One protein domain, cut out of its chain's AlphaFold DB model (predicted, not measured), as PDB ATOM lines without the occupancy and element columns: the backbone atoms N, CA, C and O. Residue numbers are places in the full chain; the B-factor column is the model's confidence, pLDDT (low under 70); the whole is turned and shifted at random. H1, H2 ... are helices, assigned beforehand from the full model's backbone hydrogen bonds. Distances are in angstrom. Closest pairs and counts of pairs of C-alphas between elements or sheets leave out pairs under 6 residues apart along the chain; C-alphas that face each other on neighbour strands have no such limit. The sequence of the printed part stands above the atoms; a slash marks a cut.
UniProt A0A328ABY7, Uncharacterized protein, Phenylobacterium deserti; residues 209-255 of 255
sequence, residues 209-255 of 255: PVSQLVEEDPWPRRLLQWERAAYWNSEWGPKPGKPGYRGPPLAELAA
ATOM      1  N   PRO A 209     169.353 156.194 157.765       45.31
ATOM      2  CA  PRO A 209     169.379 157.390 156.919       45.31
ATOM      3  C   PRO A 209     170.301 157.213 155.696       45.31
ATOM      4  O   PRO A 209     170.215 157.964 154.729       45.31
ATOM      5  N   VAL A 210     171.137 156.169 155.698       45.56
ATOM      6  CA  VAL A 210     171.935 155.688 154.566       45.56
ATOM      7  C   VAL A 210     171.098 154.990 153.474       45.56
ATOM      8  O   VAL A 210     171.425 155.100 152.294       45.56
ATOM      9  N   SER A 211     170.000 154.314 153.817       43.28
ATOM     10  CA  SER A 211     169.106 153.630 152.866       43.28
ATOM     11  C   SER A 211     168.235 154.585 152.046       43.28
ATOM     12  O   SER A 211     167.771 154.195 150.980       43.28
ATOM     13  N   GLN A 212     168.042 155.835 152.484       43.38
ATOM     14  CA  GLN A 212     167.354 156.860 151.680       43.38
ATOM     15  C   GLN A 212     168.299 157.658 150.766       43.38
ATOM     16  O   GLN A 212     167.834 158.445 149.946       43.38
ATOM     17  N   LEU A 213     169.618 157.458 150.875       45.59
ATOM     18  CA  LEU A 213     170.622 158.208 150.111       45.59
ATOM     19  C   LEU A 213     171.244 157.434 148.943       45.59
ATOM     20  O   LEU A 213     172.028 158.013 148.196       45.59
ATOM     21  N   VAL A 214     170.935 156.147 148.754       44.78
ATOM     22  CA  VAL A 214     171.657 155.322 147.772       44.78
ATOM     23  C   VAL A 214     170.725 154.370 147.029       44.78
ATOM     24  O   VAL A 214     170.836 153.152 147.137       44.78
ATOM     25  N   GLU A 215     169.824 154.932 146.225       49.41
ATOM     26  CA  GLU A 215     169.183 154.171 145.145       49.41
ATOM     27  C   GLU A 215     169.991 154.212 143.829       49.41
ATOM     28  O   GLU A 215     169.618 153.536 142.880       49.41
ATOM     29  N   GLU A 216     171.153 154.889 143.765       55.03
ATOM     30  CA  GLU A 216     171.963 154.906 142.525       55.03
ATOM     31  C   GLU A 216     173.463 154.586 142.626       55.03
ATOM     32  O   GLU A 216     174.064 154.337 141.581       55.03
ATOM     33  N   ASP A 217     174.094 154.480 143.805       56.28
ATOM     34  CA  ASP A 217     175.531 154.155 143.845       56.28
ATOM     35  C   ASP A 217     175.847 152.785 144.483       56.28
ATOM     36  O   ASP A 217     175.797 152.621 145.701       56.28
ATOM     37  N   PRO A 218     176.214 151.753 143.698       69.69
ATOM     38  CA  PRO A 218     176.562 150.444 144.239       69.69
ATOM     39  C   PRO A 218     177.933 150.412 144.942       69.69
ATOM     40  O   PRO A 218     178.297 149.378 145.513       69.69
ATOM     41  N   TRP A 219     178.727 151.486 144.889       76.50
ATOM     42  CA  TRP A 219     180.104 151.491 145.389       76.50
ATOM     43  C   TRP A 219     180.263 151.508 146.913       76.50
ATOM     44  O   TRP A 219     181.048 150.685 147.399       76.50
ATOM     45  N   PRO A 220     179.534 152.328 147.697       78.00
ATOM     46  CA  PRO A 220     179.715 152.395 149.149       78.00
ATOM     47  C   PRO A 220     179.563 151.027 149.825       78.00
ATOM     48  O   PRO A 220     180.392 150.618 150.637       78.00
ATOM     49  N   ARG A 221     178.560 150.246 149.405       74.25
ATOM     50  CA  ARG A 221     178.317 148.897 149.935       74.25
ATOM     51  C   ARG A 221     179.433 147.911 149.585       74.25
ATOM     52  O   ARG A 221     179.857 147.136 150.441       74.25
ATOM     53  N   ARG A 222     179.914 147.931 148.336       83.75
ATOM     54  CA  ARG A 222     180.998 147.045 147.870       83.75
ATOM     55  C   ARG A 222     182.303 147.330 148.608       83.75
ATOM     56  O   ARG A 222     183.016 146.401 148.978       83.75
ATOM     57  N   LEU A 223     182.591 148.608 148.845       81.62
ATOM     58  CA  LEU A 223     183.797 149.055 149.536       81.62
ATOM     59  C   LEU A 223     183.761 148.724 151.027       81.62
ATOM     60  O   LEU A 223     184.728 148.162 151.534       81.62
ATOM     61  N   LEU A 224     182.624 148.935 151.697       78.56
ATOM     62  CA  LEU A 224     182.442 148.531 153.095       78.56
ATOM     63  C   LEU A 224     182.628 147.013 153.276       78.56
ATOM     64  O   LEU A 224     183.214 146.548 154.255       78.56
ATOM     65  N   GLN A 225     182.139 146.222 152.319       79.75
ATOM     66  CA  GLN A 225     182.282 144.769 152.347       79.75
ATOM     67  C   GLN A 225     183.730 144.316 152.105       79.75
ATOM     68  O   GLN A 225     184.190 143.361 152.737       79.75
ATOM     69  N   TRP A 226     184.465 145.022 151.243       82.56
ATOM     70  CA  TRP A 226     185.896 144.802 151.047       82.56
ATOM     71  C   TRP A 226     186.699 145.119 152.311       82.56
ATOM     72  O   TRP A 226     187.501 144.293 152.736       82.56
ATOM     73  N   GLU A 227     186.449 146.268 152.937       79.06
ATOM     74  CA  GLU A 227     187.170 146.715 154.131       79.06
ATOM     75  C   GLU A 227     186.934 145.783 155.328       79.06
ATOM     76  O   GLU A 227     187.879 145.371 155.998       79.06
ATOM     77  N   ARG A 228     185.678 145.390 155.574       72.88
ATOM     78  CA  ARG A 228     185.319 144.589 156.756       72.88
ATOM     79  C   ARG A 228     185.644 143.107 156.631       72.88
ATOM     80  O   ARG A 228     185.935 142.467 157.637       72.88
ATOM     81  N   ALA A 229     185.525 142.540 155.432       74.56
ATOM     82  CA  ALA A 229     185.551 141.089 155.243       74.56
ATOM     83  C   ALA A 229     186.619 140.607 154.252       74.56
ATOM     84  O   ALA A 229     186.694 139.405 153.996       74.56
ATOM     85  N   ALA A 230     187.409 141.513 153.661       81.00
ATOM     86  CA  ALA A 230     188.339 141.212 152.566       81.00
ATOM     87  C   ALA A 230     187.682 140.412 151.419       81.00
ATOM     88  O   ALA A 230     188.332 139.642 150.703       81.00
ATOM     89  N   TYR A 231     186.370 140.588 151.244       79.75
ATOM     90  CA  TYR A 231     185.560 139.867 150.273       79.75
ATOM     91  C   TYR A 231     185.229 140.773 149.088       79.75
ATOM     92  O   TYR A 231     184.837 141.924 149.260       79.75
ATOM     93  N   TRP A 232     185.379 140.242 147.875       85.12
ATOM     94  CA  TRP A 232     185.072 140.950 146.635       85.12
ATOM     95  C   TRP A 232     184.438 139.989 145.639       85.12
ATOM     96  O   TRP A 232     185.053 138.973 145.302       85.12
ATOM     97  N   ASN A 233     183.243 140.311 145.151       79.69
ATOM     98  CA  ASN A 233     182.622 139.537 144.085       79.69
ATOM     99  C   ASN A 233     183.336 139.836 142.753       79.69
ATOM    100  O   ASN A 233     183.528 140.994 142.383       79.69
ATOM    101  N   SER A 234     183.719 138.790 142.021       79.81
ATOM    102  CA  SER A 234     184.344 138.886 140.698       79.81
ATOM    103  C   SER A 234     183.490 139.625 139.664       79.81
ATOM    104  O   SER A 234     184.038 140.224 138.743       79.81
ATOM    105  N   GLU A 235     182.166 139.629 139.823       79.44
ATOM    106  CA  GLU A 235     181.229 140.340 138.943       79.44
ATOM    107  C   GLU A 235     181.305 141.869 139.094       79.44
ATOM    108  O   GLU A 235     180.869 142.601 138.210       79.44
ATOM    109  N   TRP A 236     181.887 142.379 140.186       81.88
ATOM    110  CA  TRP A 236     182.060 143.820 140.413       81.88
ATOM    111  C   TRP A 236     183.278 144.410 139.689       81.88
ATOM    112  O   TRP A 236     183.518 145.615 139.764       81.88
ATOM    113  N   GLY A 237     184.046 143.574 138.988       85.06
ATOM    114  CA  GLY A 237     185.282 143.953 138.311       85.06
ATOM    115  C   GLY A 237     186.527 143.778 139.189       85.06
ATOM    116  O   GLY A 237     186.478 143.111 140.227       85.06
ATOM    117  N   PRO A 238     187.679 144.334 138.775       84.25
ATOM    118  CA  PRO A 238     188.928 144.223 139.520       84.25
ATOM    119  C   PRO A 238     188.807 144.834 140.918       84.25
ATOM    120  O   PRO A 238     188.104 145.820 141.103       84.25
ATOM    121  N   LYS A 239     189.501 144.251 141.900       86.69
ATOM    122  CA  LYS A 239     189.520 144.734 143.292       86.69
ATOM    123  C   LYS A 239     190.137 146.140 143.389       86.69
ATOM    124  O   LYS A 239     190.998 146.463 142.561       86.69
ATOM    125  N   PRO A 240     189.800 146.933 144.423       84.69
ATOM    126  CA  PRO A 240     190.488 148.192 144.689       84.69
ATOM    127  C   PRO A 240     192.012 147.982 144.764       84.69
ATOM    128  O   PRO A 240     192.486 147.046 145.407       84.69
ATOM    129  N   GLY A 241     192.782 148.814 144.053       80.75
ATOM    130  CA  GLY A 241     194.249 148.715 143.975       80.75
ATOM    131  C   GLY A 241     194.808 147.754 142.913       80.75
ATOM    132  O   GLY A 241     196.025 147.580 142.830       80.75
ATOM    133  N   LYS A 242     193.965 147.121 142.082       84.81
ATOM    134  CA  LYS A 242     194.405 146.320 140.925       84.81
ATOM    135  C   LYS A 242     194.205 147.069 139.595       84.81
ATOM    136  O   LYS A 242     193.288 147.886 139.493       84.81
ATOM    137  N   PRO A 243     195.028 146.788 138.561       83.00
ATOM    138  CA  PRO A 243     194.845 147.377 137.235       83.00
ATOM    139  C   PRO A 243     193.431 147.116 136.698       83.00
ATOM    140  O   PRO A 243     192.955 145.982 136.736       83.00
ATOM    141  N   GLY A 244     192.762 148.163 136.207       80.44
ATOM    142  CA  GLY A 244     191.410 148.076 135.640       80.44
ATOM    143  C   GLY A 244     190.252 148.271 136.627       80.44
ATOM    144  O   GLY A 244     189.098 148.122 136.225       80.44
ATOM    145  N   TYR A 245     190.523 148.604 137.894       83.25
ATOM    146  CA  TYR A 245     189.496 149.030 138.851       83.25
ATOM    147  C   TYR A 245     188.756 150.287 138.346       83.25
ATOM    148  O   TYR A 245     189.395 151.237 137.897       83.25
ATOM    149  N   ARG A 246     187.415 150.282 138.410       80.69
ATOM    150  CA  ARG A 246     186.536 151.362 137.906       80.69
ATOM    151  C   ARG A 246     185.701 152.058 138.993       80.69
ATOM    152  O   ARG A 246     184.714 152.705 138.662       80.69
ATOM    153  N   GLY A 247     186.037 151.878 140.270       80.25
ATOM    154  CA  GLY A 247     185.309 152.524 141.365       80.25
ATOM    155  C   GLY A 247     185.903 153.865 141.796       80.25
ATOM    156  O   GLY A 247     186.924 154.280 141.241       80.25
ATOM    157  N   PRO A 248     185.290 154.522 142.796       79.81
ATOM    158  CA  PRO A 248     185.760 155.790 143.339       79.81
ATOM    159  C   PRO A 248     187.228 155.707 143.783       79.81
ATOM    160  O   PRO A 248     187.659 154.647 144.269       79.81
ATOM    161  N   PRO A 249     188.011 156.786 143.611       71.62
ATOM    162  CA  PRO A 249     189.400 156.820 144.040       71.62
ATOM    163  C   PRO A 249     189.487 156.627 145.558       71.62
ATOM    164  O   PRO A 249     188.832 157.320 146.328       71.62
ATOM    165  N   LEU A 250     190.351 155.705 145.999       64.31
ATOM    166  CA  LEU A 250     190.526 155.367 147.422       64.31
ATOM    167  C   LEU A 250     190.915 156.573 148.300       64.31
ATOM    168  O   LEU A 250     190.721 156.529 149.509       64.31
ATOM    169  N   ALA A 251     191.451 157.640 147.697       57.16
ATOM    170  CA  ALA A 251     191.840 158.867 148.386       57.16
ATOM    171  C   ALA A 251     190.648 159.711 148.880       57.16
ATOM    172  O   ALA A 251     190.804 160.432 149.858       57.16
ATOM    173  N   GLU A 252     189.470 159.609 148.252       52.41
ATOM    174  CA  GLU A 252     188.269 160.364 148.660       52.41
ATOM    175  C   GLU A 252     187.513 159.715 149.832       52.41
ATOM    176  O   GLU A 252     186.597 160.315 150.379       52.41
ATOM    177  N   LEU A 253     187.903 158.507 150.251       52.22
ATOM    178  CA  LEU A 253     187.245 157.745 151.325       52.22
ATOM    179  C   LEU A 253     187.955 157.856 152.684       52.22
ATOM    180  O   LEU A 253     187.494 157.274 153.659       52.22
ATOM    181  N   ALA A 254     189.096 158.550 152.737       42.31
ATOM    182  CA  ALA A 254     189.904 158.729 153.946       42.31
ATOM    183  C   ALA A 254     189.787 160.140 154.562       42.31
ATOM    184  O   ALA A 254     190.562 160.468 155.464       42.31
ATOM    185  N   ALA A 255     188.864 160.966 154.058       41.16
ATOM    186  CA  ALA A 255     188.513 162.286 154.588       41.16
ATOM    187  C   ALA A 255     187.207 162.205 155.386       41.16
ATOM    188  O   ALA A 255     187.123 162.904 156.421       41.16
TER     189      ALA A 255
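AT A GLANCE: This is residues 209 to 255 of the 255 residues of an uncharacterized protein of Phenylobacterium deserti (UniProt A0A328ABY7). There is little regular structure: one helix, H1, lies between a free tail, residues 209 to 217, which sticks out, and a long looping stretch, residues 230 to 249, that leads to the very short helix H2. The printed part has 47 residues with two named helices, H1 then H2, and no named strand. The class is all helix, though the named elements hold only 15 residues. The whole is only just compact, close to loose, with a radius of gyration of the C-alphas of 11.2 A and spans of 33 by 25 by 20 A.

IN THESE COORDINATES: H1, residues 219 to 229, measures 15.3 A from C-alpha 219 at (180.104, 151.491, 145.389) to C-alpha 229 at (185.551, 141.089, 155.243). H2, residues 250 to 253, ends with C-alpha 253 at (187.245, 157.745, 151.325).

HOW THE PARTS SIT: H1 and H2 are apart. Every O i to N i+4 pair in H1 is within hydrogen-bond range; H2 is too short for such a pair.

THE WHOLE: The C-alphas of Pro 209 and Pro 243, the two farthest apart, are separated by 33.7 A. The printed part has no cut, and the link from H1 to H2 is long, 20 residues. Residues 209 to 218 and 250 to 255 have pLDDT under 70.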